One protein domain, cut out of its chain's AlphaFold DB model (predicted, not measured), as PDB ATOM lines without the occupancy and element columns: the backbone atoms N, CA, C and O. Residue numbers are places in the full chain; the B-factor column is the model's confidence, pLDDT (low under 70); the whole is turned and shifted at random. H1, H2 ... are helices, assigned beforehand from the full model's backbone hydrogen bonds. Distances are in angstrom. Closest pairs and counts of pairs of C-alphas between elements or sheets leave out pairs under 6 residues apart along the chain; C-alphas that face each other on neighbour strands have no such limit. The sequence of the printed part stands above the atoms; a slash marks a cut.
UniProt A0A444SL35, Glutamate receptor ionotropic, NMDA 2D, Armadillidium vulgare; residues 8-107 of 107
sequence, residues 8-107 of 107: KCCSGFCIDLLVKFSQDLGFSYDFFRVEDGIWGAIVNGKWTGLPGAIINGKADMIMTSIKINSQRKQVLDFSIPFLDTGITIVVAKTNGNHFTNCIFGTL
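This is residues 8 to 107 of the 107 residues of the protein "Glutamate receptor ionotropic, NMDA 2D" of Armadillidium vulgare (UniProt A0A444SL35). There is little regular structure: a loose head, mostly loops, has H1 along one side and short H2 and H3 close together, and a long arm leaves it, sticking out at residues 92 to 101 before folding back. The printed 100 residues have three named helices, H1, H2, H3, and no named strand; the class is all helix, with 24 residues in named elements. It is only just loose, close to extended: radius of gyration of the C-alphas 18.9 A, spans 57 by 37 by 28 A.

Find C-alpha 13 at (44.003, -14.756, -20.684); from there H1, residues 13 to 25, runs 18.1 A. H2 is residues 49 to 55, 10.2 A; H3, residues 70 to 73, 5.1 A, ends at (50.370, -28.763, -2.942).

H1 is apart from H2 and H3. H2 and H3 are close but not clearly touching; their closest C-alphas, Pro 51 and Arg 72, are 7.4 A apart. Every O i to N i+4 pair is within hydrogen-bond range in H1 and H2; H3 is too short for one.

The farthest C-alphas, Gly 26 and Asn 97, are 58.5 A apart. The printed part has no cut; both links are long. Look for pLDDT under 70 at residues 8 and 95 to 107.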
ATOM      1  N   LYS A   8      32.454 -24.848 -28.130       59.72
ATOM      2  CA  LYS A   8      32.477 -23.522 -27.524       59.72
ATOM      3  C   LYS A   8      33.906 -23.022 -27.666       59.72
ATOM      4  O   LYS A   8      34.807 -23.566 -27.035       59.72
ATOM      5  N   CYS A   9      34.110 -22.016 -28.510       71.88
ATOM      6  CA  CYS A   9      35.383 -21.314 -28.585       71.88
ATOM      7  C   CYS A   9      35.676 -20.695 -27.213       71.88
ATOM      8  O   CYS A   9      35.043 -19.717 -26.812       71.88
ATOM      9  N   CYS A  10      36.602 -21.297 -26.473       80.38
ATOM     10  CA  CYS A  10      37.126 -20.721 -25.246       80.38
ATOM     11  C   CYS A  10      38.168 -19.667 -25.617       80.38
ATOM     12  O   CYS A  10      39.077 -19.937 -26.396       80.38
ATOM     13  N   SER A  11      38.027 -18.472 -25.057       87.88
ATOM     14  CA  SER A  11      38.978 -17.374 -25.212       87.88
ATOM     15  C   SER A  11      39.198 -16.699 -23.864       87.88
ATOM     16  O   SER A  11      38.364 -16.807 -22.960       87.88
ATOM     17  N   GLY A  12      40.342 -16.036 -23.720       90.00
ATOM     18  CA  GLY A  12      40.715 -15.304 -22.520       90.00
ATOM     19  C   GLY A  12      42.161 -15.558 -22.118       90.00
ATOM     20  O   GLY A  12      42.835 -16.427 -22.661       90.00
ATOM     21  N   PHE A  13      42.599 -14.836 -21.090       90.31
ATOM     22  CA  PHE A  13      44.003 -14.756 -20.684       90.31
ATOM     23  C   PHE A  13      44.713 -16.115 -20.537       90.31
ATOM     24  O   PHE A  13      45.824 -16.292 -21.023       90.31
ATOM     25  N   CYS A  14      44.077 -17.097 -19.884       90.25
ATOM     26  CA  CYS A  14      44.686 -18.421 -19.692       90.25
ATOM     27  C   CYS A  14      44.851 -19.193 -21.012       90.25
ATOM     28  O   CYS A  14      45.808 -19.947 -21.148       90.25
ATOM     29  N   ILE A  15      43.942 -19.004 -21.974       91.75
ATOM     30  CA  ILE A  15      44.021 -19.647 -23.291       91.75
ATOM     31  C   ILE A  15      45.128 -19.000 -24.122       91.75
ATOM     32  O   ILE A  15      45.944 -19.710 -24.699       91.75
ATOM     33  N   ASP A  16      45.211 -17.669 -24.116       92.12
ATOM     34  CA  ASP A  16      46.249 -16.935 -24.848       92.12
ATOM     35  C   ASP A  16      47.652 -17.296 -24.337       92.12
ATOM     36  O   ASP A  16      48.586 -17.495 -25.116       92.12
ATOM     37  N   LEU A  17      47.792 -17.459 -23.019       92.19
ATOM     38  CA  LEU A  17      49.042 -17.894 -22.405       92.19
ATOM     39  C   LEU A  17      49.385 -19.354 -22.760       92.19
ATOM     40  O   LEU A  17      50.551 -19.650 -23.014       92.19
ATOM     41  N   LEU A  18      48.395 -20.254 -22.852       92.12
ATOM     42  CA  LEU A  18      48.616 -21.641 -23.288       92.12
ATOM     43  C   LEU A  18      49.094 -21.707 -24.744       92.12
ATOM     44  O   LEU A  18      50.041 -22.431 -25.046       92.12
ATOM     45  N   VAL A  19      48.480 -20.911 -25.628       92.88
ATOM     46  CA  VAL A  19      48.909 -20.766 -27.028       92.88
ATOM     47  C   VAL A  19      50.356 -20.284 -27.085       92.88
ATOM     48  O   VAL A  19      51.161 -20.828 -27.841       92.88
ATOM     49  N   LYS A  20      50.712 -19.293 -26.259       94.62
ATOM     50  CA  LYS A  20      52.075 -18.763 -26.222       94.62
ATOM     51  C   LYS A  20      53.088 -19.810 -25.749       94.62
ATOM     52  O   LYS A  20      54.125 -19.974 -26.382       94.62
ATOM     53  N   PHE A  21      52.765 -20.575 -24.707       93.38
ATOM     54  CA  PHE A  21      53.615 -21.676 -24.245       93.38
ATOM     55  C   PHE A  21      53.761 -22.781 -25.286       93.38
ATOM     56  O   PHE A  21      54.866 -23.281 -25.475       93.38
ATOM     57  N   SER A  22      52.686 -23.133 -25.989       95.00
ATOM     58  CA  SER A  22      52.723 -24.118 -27.075       95.00
ATOM     59  C   SER A  22      53.695 -23.705 -28.183       95.00
ATOM     60  O   SER A  22      54.476 -24.533 -28.647       95.00
ATOM     61  N   GLN A  23      53.711 -22.420 -28.550       96.31
ATOM     62  CA  GLN A  23      54.642 -21.873 -29.542       96.31
ATOM     63  C   GLN A  23      56.091 -21.836 -29.038       96.31
ATOM     64  O   GLN A  23      56.999 -22.193 -29.783       96.31
ATOM     65  N   ASP A  24      56.305 -21.413 -27.790       96.94
ATOM     66  CA  ASP A  24      57.649 -21.215 -27.236       96.94
ATOM     67  C   ASP A  24      58.329 -22.541 -26.843       96.94
ATOM     68  O   ASP A  24      59.546 -22.671 -26.958       96.94
ATOM     69  N   LEU A  25      57.551 -23.533 -26.393       95.62
ATOM     70  CA  LEU A  25      58.039 -24.847 -25.953       95.62
ATOM     71  C   LEU A  25      57.852 -25.950 -27.008       95.62
ATOM     72  O   LEU A  25      58.416 -27.031 -26.860       95.62
ATOM     73  N   GLY A  26      57.076 -25.695 -28.066       95.56
ATOM     74  CA  GLY A  26      56.908 -26.612 -29.193       95.56
ATOM     75  C   GLY A  26      56.057 -27.851 -28.898       95.56
ATOM     76  O   GLY A  26      56.378 -28.931 -29.388       95.56
ATOM     77  N   PHE A  27      54.980 -27.723 -28.114       95.00
ATOM     78  CA  PHE A  27      54.049 -28.828 -27.837       95.00
ATOM     79  C   PHE A  27      52.665 -28.591 -28.446       95.00
ATOM     80  O   PHE A  27      52.183 -27.461 -28.515       95.00
ATOM     81  N   SER A  28      51.992 -29.671 -28.839       93.31
ATOM     82  CA  SER A  28      50.559 -29.676 -29.145       93.31
ATOM     83  C   SER A  28      49.748 -29.955 -27.885       93.31
ATOM     84  O   SER A  28      50.193 -30.709 -27.020       93.31
ATOM     85  N   TYR A  29      48.547 -29.396 -27.794       91.50
ATOM     86  CA  TYR A  29      47.658 -29.618 -26.661       91.50
ATOM     87  C   TYR A  29      46.216 -29.790 -27.121       91.50
ATOM     88  O   TYR A  29      45.768 -29.126 -28.055       91.50
ATOM     89  N   ASP A  30      45.486 -30.619 -26.385       90.00
ATOM     90  CA  ASP A  30      44.033 -30.622 -26.361       90.00
ATOM     91  C   ASP A  30      43.595 -30.114 -24.992       90.00
ATOM     92  O   ASP A  30      44.149 -30.500 -23.962       90.00
ATOM     93  N   PHE A  31      42.608 -29.225 -24.963       88.75
ATOM     94  CA  PHE A  31      42.056 -28.735 -23.707       88.75
ATOM     95  C   PHE A  31      40.585 -29.111 -23.605       88.75
ATOM     96  O   PHE A  31      39.834 -29.100 -24.581       88.75
ATOM     97  N   PHE A  32      40.157 -29.411 -22.388       88.88
ATOM     98  CA  PHE A  32      38.773 -29.715 -22.080       88.88
ATOM     99  C   PHE A  32      38.386 -29.065 -20.759       88.88
ATOM    100  O   PHE A  32      39.220 -28.743 -19.911       88.88
ATOM    101  N   ARG A  33      37.085 -28.857 -20.578       87.38
ATOM    102  CA  ARG A  33      36.533 -28.411 -19.303       87.38
ATOM    103  C   ARG A  33      36.224 -29.638 -18.453       87.38
ATOM    104  O   ARG A  33      35.573 -30.556 -18.941       87.38
ATOM    105  N   VAL A  34      36.640 -29.633 -17.187       87.06
ATOM    106  CA  VAL A  34      36.294 -30.708 -16.246       87.06
ATOM    107  C   VAL A  34      34.771 -30.828 -16.124       87.06
ATOM    108  O   VAL A  34      34.078 -29.820 -15.970       87.06
ATOM    109  N   GLU A  35      34.269 -32.060 -16.206       78.00
ATOM    110  CA  GLU A  35      32.837 -32.389 -16.276       78.00
ATOM    111  C   GLU A  35      32.038 -31.883 -15.071       78.00
ATOM    112  O   GLU A  35      30.903 -31.438 -15.219       78.00
ATOM    113  N   ASP A  36      32.639 -31.918 -13.882       79.62
ATOM    114  CA  ASP A  36      31.985 -31.535 -12.630       79.62
ATOM    115  C   ASP A  36      31.930 -30.013 -12.405       79.62
ATOM    116  O   ASP A  36      31.183 -29.538 -11.550       79.62
ATOM    117  N   GLY A  37      32.691 -29.231 -13.179       82.12
ATOM    118  CA  GLY A  37      32.706 -27.771 -13.113       82.12
ATOM    119  C   GLY A  37      33.171 -27.185 -11.775       82.12
ATOM    120  O   GLY A  37      32.970 -25.990 -11.553       82.12
ATOM    121  N   ILE A  38      33.786 -27.983 -10.898       86.88
ATOM    122  CA  ILE A  38      34.234 -27.557  -9.569       86.88
ATOM    123  C   ILE A  38      35.760 -27.457  -9.494       86.88
ATOM    124  O   ILE A  38      36.506 -28.194 -10.133       86.88
ATOM    125  N   TRP A  39      36.253 -26.547  -8.649       88.25
ATOM    126  CA  TRP A  39      37.694 -26.322  -8.458       88.25
ATOM    127  C   TRP A  39      38.434 -27.518  -7.852       88.25
ATOM    128  O   TRP A  39      39.657 -27.596  -7.946       88.25
ATOM    129  N   GLY A  40      37.696 -28.418  -7.207       88.19
ATOM    130  CA  GLY A  40      38.213 -29.596  -6.534       88.19
ATOM    131  C   GLY A  40      38.295 -29.441  -5.023       88.19
ATOM    132  O   GLY A  40      38.831 -28.455  -4.499       88.19
ATOM    133  N   ALA A  41      37.748 -30.452  -4.353       89.38
ATOM    134  CA  ALA A  41      37.738 -30.645  -2.913       89.38
ATOM    135  C   ALA A  41      37.919 -32.138  -2.607       89.38
ATOM    136  O   ALA A  41      37.792 -32.984  -3.495       89.38
ATOM    137  N   ILE A  42      38.201 -32.461  -1.348       90.44
ATOM    138  CA  ILE A  42      38.209 -33.850  -0.896       90.44
ATOM    139  C   ILE A  42      36.779 -34.223  -0.518       90.44
ATOM    140  O   ILE A  42      36.224 -33.686   0.438       90.44
ATOM    141  N   VAL A  43      36.189 -35.151  -1.268       91.81
ATOM    142  CA  VAL A  43      34.872 -35.724  -0.985       91.81
ATOM    143  C   VAL A  43      35.059 -37.225  -0.818       91.81
ATOM    144  O   VAL A  43      35.593 -37.889  -1.703       91.81
ATOM    145  N   ASN A  44      34.661 -37.764   0.337       92.56
ATOM    146  CA  ASN A  44      34.812 -39.188   0.665       92.56
ATOM    147  C   ASN A  44      36.255 -39.706   0.489       92.56
ATOM    148  O   ASN A  44      36.480 -40.788  -0.049       92.56
ATOM    149  N   GLY A  45      37.245 -38.901   0.892       90.94
ATOM    150  CA  GLY A  45      38.666 -39.252   0.798       90.94
ATOM    151  C   GLY A  45      39.261 -39.197  -0.613       90.94
ATOM    152  O   GLY A  45      40.431 -39.528  -0.779       90.94
ATOM    153  N   LYS A  46      38.499 -38.766  -1.626       91.19
ATOM    154  CA  LYS A  46      38.981 -38.612  -3.005       91.19
ATOM    155  C   LYS A  46      38.938 -37.158  -3.450       91.19
ATOM    156  O   LYS A  46      38.023 -36.414  -3.104       91.19
ATOM    157  N   TRP A  47      39.923 -36.772  -4.251       92.25
ATOM    158  CA  TRP A  47      39.950 -35.467  -4.897       92.25
ATOM    159  C   TRP A  47      38.975 -35.419  -6.072       92.25
ATOM    160  O   TRP A  47      39.022 -36.261  -6.968       92.25
ATOM    161  N   THR A  48      38.111 -34.412  -6.064       91.94
ATOM    162  CA  THR A  48      37.218 -34.065  -7.177       91.94
ATOM    163  C   THR A  48      37.792 -32.900  -7.987       91.94
ATOM    164  O   THR A  48      38.847 -32.361  -7.640       91.94
ATOM    165  N   GLY A  49      37.110 -32.478  -9.051       92.56
ATOM    166  CA  GLY A  49      37.461 -31.296  -9.828       92.56
ATOM    167  C   GLY A  49      38.807 -31.397 -10.526       92.56
ATOM    168  O   GLY A  49      39.234 -32.461 -10.980       92.56
ATOM    169  N   LEU A  50      39.496 -30.257 -10.578       93.19
ATOM    170  CA  LEU A  50      40.782 -30.121 -11.260       93.19
ATOM    171  C   LEU A  50      41.858 -31.077 -10.704       93.19
ATOM    172  O   LEU A  50      42.420 -31.824 -11.504       93.19
ATOM    173  N   PRO A  51      42.124 -31.153  -9.378       93.75
ATOM    174  CA  PRO A  51      43.095 -32.113  -8.853       93.75
ATOM    175  C   PRO A  51      42.704 -33.562  -9.155       93.75
ATOM    176  O   PRO A  51      43.560 -34.368  -9.499       93.75
ATOM    177  N   GLY A  52      41.406 -33.885  -9.092       93.50
ATOM    178  CA  GLY A  52      40.908 -35.212  -9.449       93.50
ATOM    179  C   GLY A  52      41.194 -35.589 -10.905       93.50
ATOM    180  O   GLY A  52      41.486 -36.749 -11.182       93.50
ATOM    181  N   ALA A  53      41.151 -34.637 -11.841       92.94
ATOM    182  CA  ALA A  53      41.475 -34.894 -13.245       92.94
ATOM    183  C   ALA A  53      42.954 -35.272 -13.445       92.94
ATOM    184  O   ALA A  53      43.232 -36.215 -14.183       92.94
ATOM    185  N   ILE A  54      43.875 -34.600 -12.746       93.81
ATOM    186  CA  ILE A  54      45.314 -34.915 -12.790       93.81
ATOM    187  C   ILE A  54      45.602 -36.262 -12.121       93.81
ATOM    188  O   ILE A  54      46.221 -37.136 -12.718       93.81
ATOM    189  N   ILE A  55      45.094 -36.473 -10.902       93.69
ATOM    190  CA  ILE A  55      45.354 -37.694 -10.118       93.69
ATOM    191  C   ILE A  55      44.843 -38.947 -10.839       93.69
ATOM    192  O   ILE A  55      45.468 -40.002 -10.773       93.69
ATOM    193  N   ASN A  56      43.712 -38.838 -11.538       92.94
ATOM    194  CA  ASN A  56      43.138 -39.945 -12.300       92.94
ATOM    195  C   ASN A  56      43.733 -40.086 -13.715       92.94
ATOM    196  O   ASN A  56      43.214 -40.881 -14.496       92.94
ATOM    197  N   GLY A  57      44.763 -39.308 -14.072       92.62
ATOM    198  CA  GLY A  57      45.432 -39.372 -15.376       92.62
ATOM    199  C   GLY A  57      44.569 -38.915 -16.556       92.62
ATOM    200  O   GLY A  57      44.811 -39.323 -17.686       92.62
ATOM    201  N   LYS A  58      43.531 -38.103 -16.310       92.75
ATOM    202  CA  LYS A  58      42.684 -37.537 -17.373       92.75
ATOM    203  C   LYS A  58      43.287 -36.280 -18.005       92.75
ATOM    204  O   LYS A  58      42.865 -35.898 -19.090       92.75
ATOM    205  N   ALA A  59      44.197 -35.605 -17.308       93.38
ATOM    206  CA  ALA A  59      44.900 -34.421 -17.785       93.38
ATOM    207  C   ALA A  59      46.327 -34.397 -17.231       93.38
ATOM    208  O   ALA A  59      46.564 -34.891 -16.130       93.38
ATOM    209  N   ASP A  60      47.231 -33.750 -17.965       92.88
ATOM    210  CA  ASP A  60      48.636 -33.586 -17.568       92.88
ATOM    211  C   ASP A  60      48.915 -32.210 -16.947       92.88
ATOM    212  O   ASP A  60      49.846 -32.040 -16.162       92.88
ATOM    213  N   MET A  61      48.098 -31.206 -17.280       92.50
ATOM    214  CA  MET A  61      48.272 -29.830 -16.819       92.50
ATOM    215  C   MET A  61      46.927 -29.156 -16.545       92.50
ATOM    216  O   MET A  61      45.946 -29.353 -17.261       92.50
ATOM    217  N   ILE A  62      46.899 -28.306 -15.517       92.25
ATOM    218  CA  ILE A  62      45.783 -27.406 -15.224       92.25
ATOM    219  C   ILE A  62      46.217 -25.970 -15.518       92.25
ATOM    220  O   ILE A  62      47.171 -25.477 -14.922       92.25
ATOM    221  N   MET A  63      45.454 -25.272 -16.360       90.25
ATOM    222  CA  MET A  63      45.674 -23.857 -16.655       90.25
ATOM    223  C   MET A  63      44.408 -23.040 -16.388       90.25
ATOM    224  O   MET A  63      43.491 -22.982 -17.203       90.25
ATOM    225  N   THR A  64      44.325 -22.458 -15.192       89.00
ATOM    226  CA  THR A  64      43.165 -21.681 -14.728       89.00
ATOM    227  C   THR A  64      43.540 -20.803 -13.529       89.00
ATOM    228  O   THR A  64      44.629 -20.931 -12.971       89.00
ATOM    229  N   SER A  65      42.626 -19.942 -13.078       85.44
ATOM    230  CA  SER A  65      42.781 -19.082 -11.898       85.44
ATOM    231  C   SER A  65      42.588 -19.851 -10.578       85.44
ATOM    232  O   SER A  65      41.719 -19.523  -9.766       85.44
ATOM    233  N   ILE A  66      43.363 -20.916 -10.365       87.69
ATOM    234  CA  ILE A  66      43.301 -21.732  -9.150       87.69
ATOM    235  C   ILE A  66      44.228 -21.171  -8.064       87.69
ATOM    236  O   ILE A  66      45.397 -20.878  -8.295       87.69
ATOM    237  N   LYS A  67      43.709 -21.045  -6.839       87.75
ATOM    238  CA  LYS A  67      44.510 -20.676  -5.665       87.75
ATOM    239  C   LYS A  67      45.435 -21.823  -5.247       87.75
ATOM    240  O   LYS A  67      44.975 -22.957  -5.065       87.75
ATOM    241  N   ILE A  68      46.702 -21.483  -5.021       89.06
ATOM    242  CA  ILE A  68      47.716 -22.367  -4.446       89.06
ATOM    243  C   ILE A  68      47.477 -22.455  -2.933       89.06
ATOM    244  O   ILE A  68      47.569 -21.453  -2.230       89.06
ATOM    245  N   ASN A  69      47.166 -23.646  -2.424       88.25
ATOM    246  CA  ASN A  69      46.994 -23.895  -0.991       88.25
ATOM    247  C   ASN A  69      47.818 -25.119  -0.550       88.25
ATOM    248  O   ASN A  69      48.284 -25.896  -1.383       88.25
ATOM    249  N   SER A  70      48.010 -25.293   0.760       90.38
ATOM    250  CA  SER A  70      48.820 -26.391   1.308       90.38
ATOM    251  C   SER A  70      48.255 -27.771   0.968       90.38
ATOM    252  O   SER A  70      49.014 -28.664   0.616       90.38
ATOM    253  N   GLN A  71      46.931 -27.941   1.011       90.62
ATOM    254  CA  GLN A  71      46.283 -29.222   0.717       90.62
ATOM    255  C   GLN A  71      46.452 -29.648  -0.747       90.62
ATOM    256  O   GLN A  71      46.720 -30.812  -1.018       90.62
ATOM    257  N   ARG A  72      46.335 -28.718  -1.700       91.38
ATOM    258  CA  ARG A  72      46.525 -28.996  -3.131       91.38
ATOM    259  C   ARG A  72      47.993 -29.221  -3.459       91.38
ATOM    260  O   ARG A  72      48.271 -30.076  -4.284       91.38
ATOM    261  N   LYS A  73      48.922 -28.529  -2.787       92.69
ATOM    262  CA  LYS A  73      50.370 -28.763  -2.942       92.69
ATOM    263  C   LYS A  73      50.817 -30.175  -2.547       92.69
ATOM    264  O   LYS A  73      51.891 -30.590  -2.947       92.69
ATOM    265  N   GLN A  74      50.031 -30.903  -1.753       91.75
ATOM    266  CA  GLN A  74      50.358 -32.290  -1.399       91.75
ATOM    267  C   GLN A  74      50.115 -33.272  -2.550       91.75
ATOM    268  O   GLN A  74      50.614 -34.389  -2.501       91.75
ATOM    269  N   VAL A  75      49.317 -32.881  -3.548       91.06
ATOM    270  CA  VAL A  75      48.891 -33.765  -4.645       91.06
ATOM    271  C   VAL A  75      49.127 -33.181  -6.036       91.06
ATOM    272  O   VAL A  75      48.966 -33.890  -7.021       91.06
ATOM    273  N   LEU A  76      49.480 -31.899  -6.122       92.75
ATOM    274  CA  LEU A  76      49.786 -31.183  -7.353       92.75
ATOM    275  C   LEU A  76      51.073 -30.385  -7.181       92.75
ATOM    276  O   LEU A  76      51.249 -29.695  -6.172       92.75
ATOM    277  N   ASP A  77      51.882 -30.375  -8.232       93.31
ATOM    278  CA  ASP A  77      53.009 -29.465  -8.366       93.31
ATOM    279  C   ASP A  77      52.563 -28.170  -9.051       93.31
ATOM    280  O   ASP A  77      51.879 -28.181 -10.077       93.31
ATOM    281  N   PHE A  78      52.932 -27.032  -8.463       92.19
ATOM    282  CA  PHE A  78      52.586 -25.708  -8.977       92.19
ATOM    283  C   PHE A  78      53.812 -25.003  -9.546       92.19
ATOM    284  O   PHE A  78      54.902 -25.058  -8.976       92.19
ATOM    285  N   SER A  79      53.595 -24.273 -10.636       90.88
ATOM    286  CA  SER A  79      54.555 -23.319 -11.182       90.88
ATOM    287  C   SER A  79      54.636 -22.047 -10.328       90.88
ATOM    288  O   SER A  79      53.924 -21.875  -9.331       90.88
ATOM    289  N   ILE A  80      55.521 -21.134 -10.729       90.06
ATOM    290  CA  ILE A  80      55.596 -19.796 -10.141       90.06
ATOM    291  C   ILE A  80      54.264 -19.076 -10.424       90.06
ATOM    292  O   ILE A  80      53.817 -19.063 -11.573       90.06
ATOM    293  N   PRO A  81      53.604 -18.488  -9.407       87.62
ATOM    294  CA  PRO A  81      52.333 -17.804  -9.606       87.62
ATOM    295  C   PRO A  81      52.492 -16.631 -10.582       87.62
ATOM    296  O   PRO A  81      53.333 -15.759 -10.382       87.62
ATOM    297  N   PHE A  82      51.661 -16.605 -11.627       83.75
ATOM    298  CA  PHE A  82      51.658 -15.554 -12.656       83.75
ATOM    299  C   PHE A  82      50.662 -14.417 -12.364       83.75
ATOM    300  O   PHE A  82      50.680 -13.389 -13.034       83.75
ATOM    301  N   LEU A  83      49.782 -14.602 -11.373       83.44
ATOM    302  CA  LEU A  83      48.860 -13.588 -10.864       83.44
ATOM    303  C   LEU A  83      48.975 -13.533  -9.346       83.44
ATOM    304  O   LEU A  83      48.693 -14.525  -8.667       83.44
ATOM    305  N   ASP A  84      49.329 -12.365  -8.822       79.94
ATOM    306  CA  ASP A  84      49.207 -12.100  -7.396       79.94
ATOM    307  C   ASP A  84      47.771 -11.667  -7.086       79.94
ATOM    308  O   ASP A  84      47.197 -10.812  -7.763       79.94
ATOM    309  N   THR A  85      47.138 -12.321  -6.114       74.56
ATOM    310  CA  THR A  85      45.719 -12.098  -5.816       74.56
ATOM    311  C   THR A  85      45.475 -12.065  -4.315       74.56
ATOM    312  O   THR A  85      45.584 -13.083  -3.629       74.56
ATOM    313  N   GLY A  86      45.069 -10.899  -3.814       79.94
ATOM    314  CA  GLY A  86      44.623 -10.711  -2.436       79.94
ATOM    315  C   GLY A  86      43.155 -11.085  -2.215       79.94
ATOM    316  O   GLY A  86      42.408 -11.383  -3.152       79.94
ATOM    317  N   ILE A  87      42.737 -11.066  -0.948       84.44
ATOM    318  CA  ILE A  87      41.322 -11.080  -0.564       84.44
ATOM    319  C   ILE A  87      40.885  -9.620  -0.428       84.44
ATOM    320  O   ILE A  87      41.534  -8.833   0.256       84.44
ATOM    321  N   THR A  88      39.792  -9.246  -1.085       85.88
ATOM    322  CA  THR A  88      39.231  -7.892  -1.006       85.88
ATOM    323  C   THR A  88      37.721  -7.985  -0.872       85.88
ATOM    324  O   THR A  88      37.090  -8.854  -1.475       85.88
ATOM    325  N   ILE A  89      37.143  -7.096  -0.065       88.44
ATOM    326  CA  ILE A  89      35.699  -6.997   0.129       88.44
ATOM    327  C   ILE A  89      35.175  -5.894  -0.786       88.44
ATOM    328  O   ILE A  89      35.633  -4.754  -0.727       88.44
ATOM    329  N   VAL A  90      34.209  -6.241  -1.635       88.50
ATOM    330  CA  VAL A  90      33.516  -5.289  -2.506       88.50
ATOM    331  C   VAL A  90      32.181  -4.941  -1.858       88.50
ATOM    332  O   VAL A  90      31.366  -5.827  -1.609       88.50
ATOM    333  N   VAL A  91      31.958  -3.655  -1.588       88.12
ATOM    334  CA  VAL A  91      30.705  -3.137  -1.018       88.12
ATOM    335  C   VAL A  91      30.092  -2.144  -1.998       88.12
ATOM    336  O   VAL A  91      30.796  -1.307  -2.565       88.12
ATOM    337  N   ALA A  92      28.778  -2.227  -2.207       86.81
ATOM    338  CA  ALA A  92      28.064  -1.248  -3.012       86.81
ATOM    339  C   ALA A  92      28.103   0.121  -2.321       86.81
ATOM    340  O   ALA A  92      27.699   0.258  -1.165       86.81
ATOM    341  N   LYS A  93      28.570   1.147  -3.037       81.88
ATOM    342  CA  LYS A  93      28.514   2.522  -2.543       81.88
ATOM    343  C   LYS A  93      27.055   2.979  -2.517       81.88
ATOM    344  O   LYS A  93      26.429   3.094  -3.567       81.88
ATOM    345  N   THR A  94      26.519   3.261  -1.334       80.81
ATOM    346  CA  THR A  94      25.215   3.913  -1.185       80.81
ATOM    347  C   THR A  94      25.414   5.431  -1.162       80.81
ATOM    348  O   THR A  94      26.340   5.940  -0.536       80.81
ATOM    349  N   ASN A  95      24.565   6.184  -1.867       69.31
ATOM    350  CA  ASN A  95      24.645   7.654  -1.951       69.31
ATOM    351  C   ASN A  95      24.079   8.366  -0.700       69.31
ATOM    352  O   ASN A  95      23.697   9.530  -0.769       69.31
ATOM    353  N   GLY A  96      23.980   7.664   0.433       61.56
ATOM    354  CA  GLY A  96      23.576   8.240   1.713       61.56
ATOM    355  C   GLY A  96      24.813   8.669   2.494       61.56
ATOM    356  O   GLY A  96      25.771   7.909   2.586       61.56
ATOM    357  N   ASN A  97      24.797   9.871   3.068       55.94
ATOM    358  CA  ASN A  97      25.895  10.468   3.840       55.94
ATOM    359  C   ASN A  97      26.137   9.777   5.202       55.94
ATOM    360  O   ASN A  97      26.186  10.431   6.238       55.94
ATOM    361  N   HIS A  98      26.299   8.455   5.215       57.78
ATOM    362  CA  HIS A  98      26.579   7.651   6.401       57.78
ATOM    363  C   HIS A  98      27.780   6.738   6.143       57.78
ATOM    364  O   HIS A  98      27.677   5.514   6.136       57.78
ATOM    365  N   PHE A  99      28.955   7.344   5.952       59.12
ATOM    366  CA  PHE A  99      30.225   6.655   6.182       59.12
ATOM    367  C   PHE A  99      30.428   6.517   7.693       59.12
ATOM    368  O   PHE A  99      31.219   7.237   8.294       59.12
ATOM    369  N   THR A 100      29.674   5.632   8.339       54.72
ATOM    370  CA  THR A 100      29.929   5.279   9.737       54.72
ATOM    371  C   THR A 100      30.494   3.868   9.764       54.72
ATOM    372  O   THR A 100      29.770   2.882   9.766       54.72
ATOM    373  N   ASN A 101      31.827   3.810   9.773       53.66
ATOM    374  CA  ASN A 101      32.621   2.720  10.332       53.66
ATOM    375  C   ASN A 101      32.468   1.330   9.685       53.66
ATOM    376  O   ASN A 101      32.108   0.365  10.355       53.66
ATOM    377  N   CYS A 102      32.920   1.170   8.436       57.44
ATOM    378  CA  CYS A 102      33.551  -0.102   8.058       57.44
ATOM    379  C   CYS A 102      34.946  -0.146   8.695       57.44
ATOM    380  O   CYS A 102      35.949   0.173   8.059       57.44
ATOM    381  N   ILE A 103      34.996  -0.482   9.985       54.50
ATOM    382  CA  ILE A 103      36.242  -0.831  10.664       54.50
ATOM    383  C   ILE A 103      36.649  -2.186  10.087       54.50
ATOM    384  O   ILE A 103      36.095  -3.219  10.461       54.50
ATOM    385  N   PHE A 104      37.577  -2.195   9.133       55.12
ATOM    386  CA  PHE A 104      38.300  -3.416   8.805       55.12
ATOM    387  C   PHE A 104      39.233  -3.683   9.984       55.12
ATOM    388  O   PHE A 104      40.327  -3.133  10.059       55.12
ATOM    389  N   GLY A 105      38.744  -4.447  10.961       46.22
ATOM    390  CA  GLY A 105      39.588  -4.994  12.011       46.22
ATOM    391  C   GLY A 105      40.627  -5.900  11.364       46.22
ATOM    392  O   GLY A 105      40.288  -6.963  10.847       46.22
ATOM    393  N   THR A 106      41.876  -5.448  11.346       43.16
ATOM    394  CA  THR A 106      43.039  -6.306  11.133       43.16
ATOM    395  C   THR A 106      43.065  -7.314  12.285       43.16
ATOM    396  O   THR A 106      43.003  -6.900  13.443       43.16
ATOM    397  N   LEU A 107      43.080  -8.612  11.970       41.59
ATOM    398  CA  LEU A 107      43.467  -9.653  12.930       41.59
ATOM    399  C   LEU A 107      44.930  -9.469  13.344       41.59
ATOM    400  O   LEU A 107      45.728  -9.071  12.463       41.59
TER     401      LEU A 107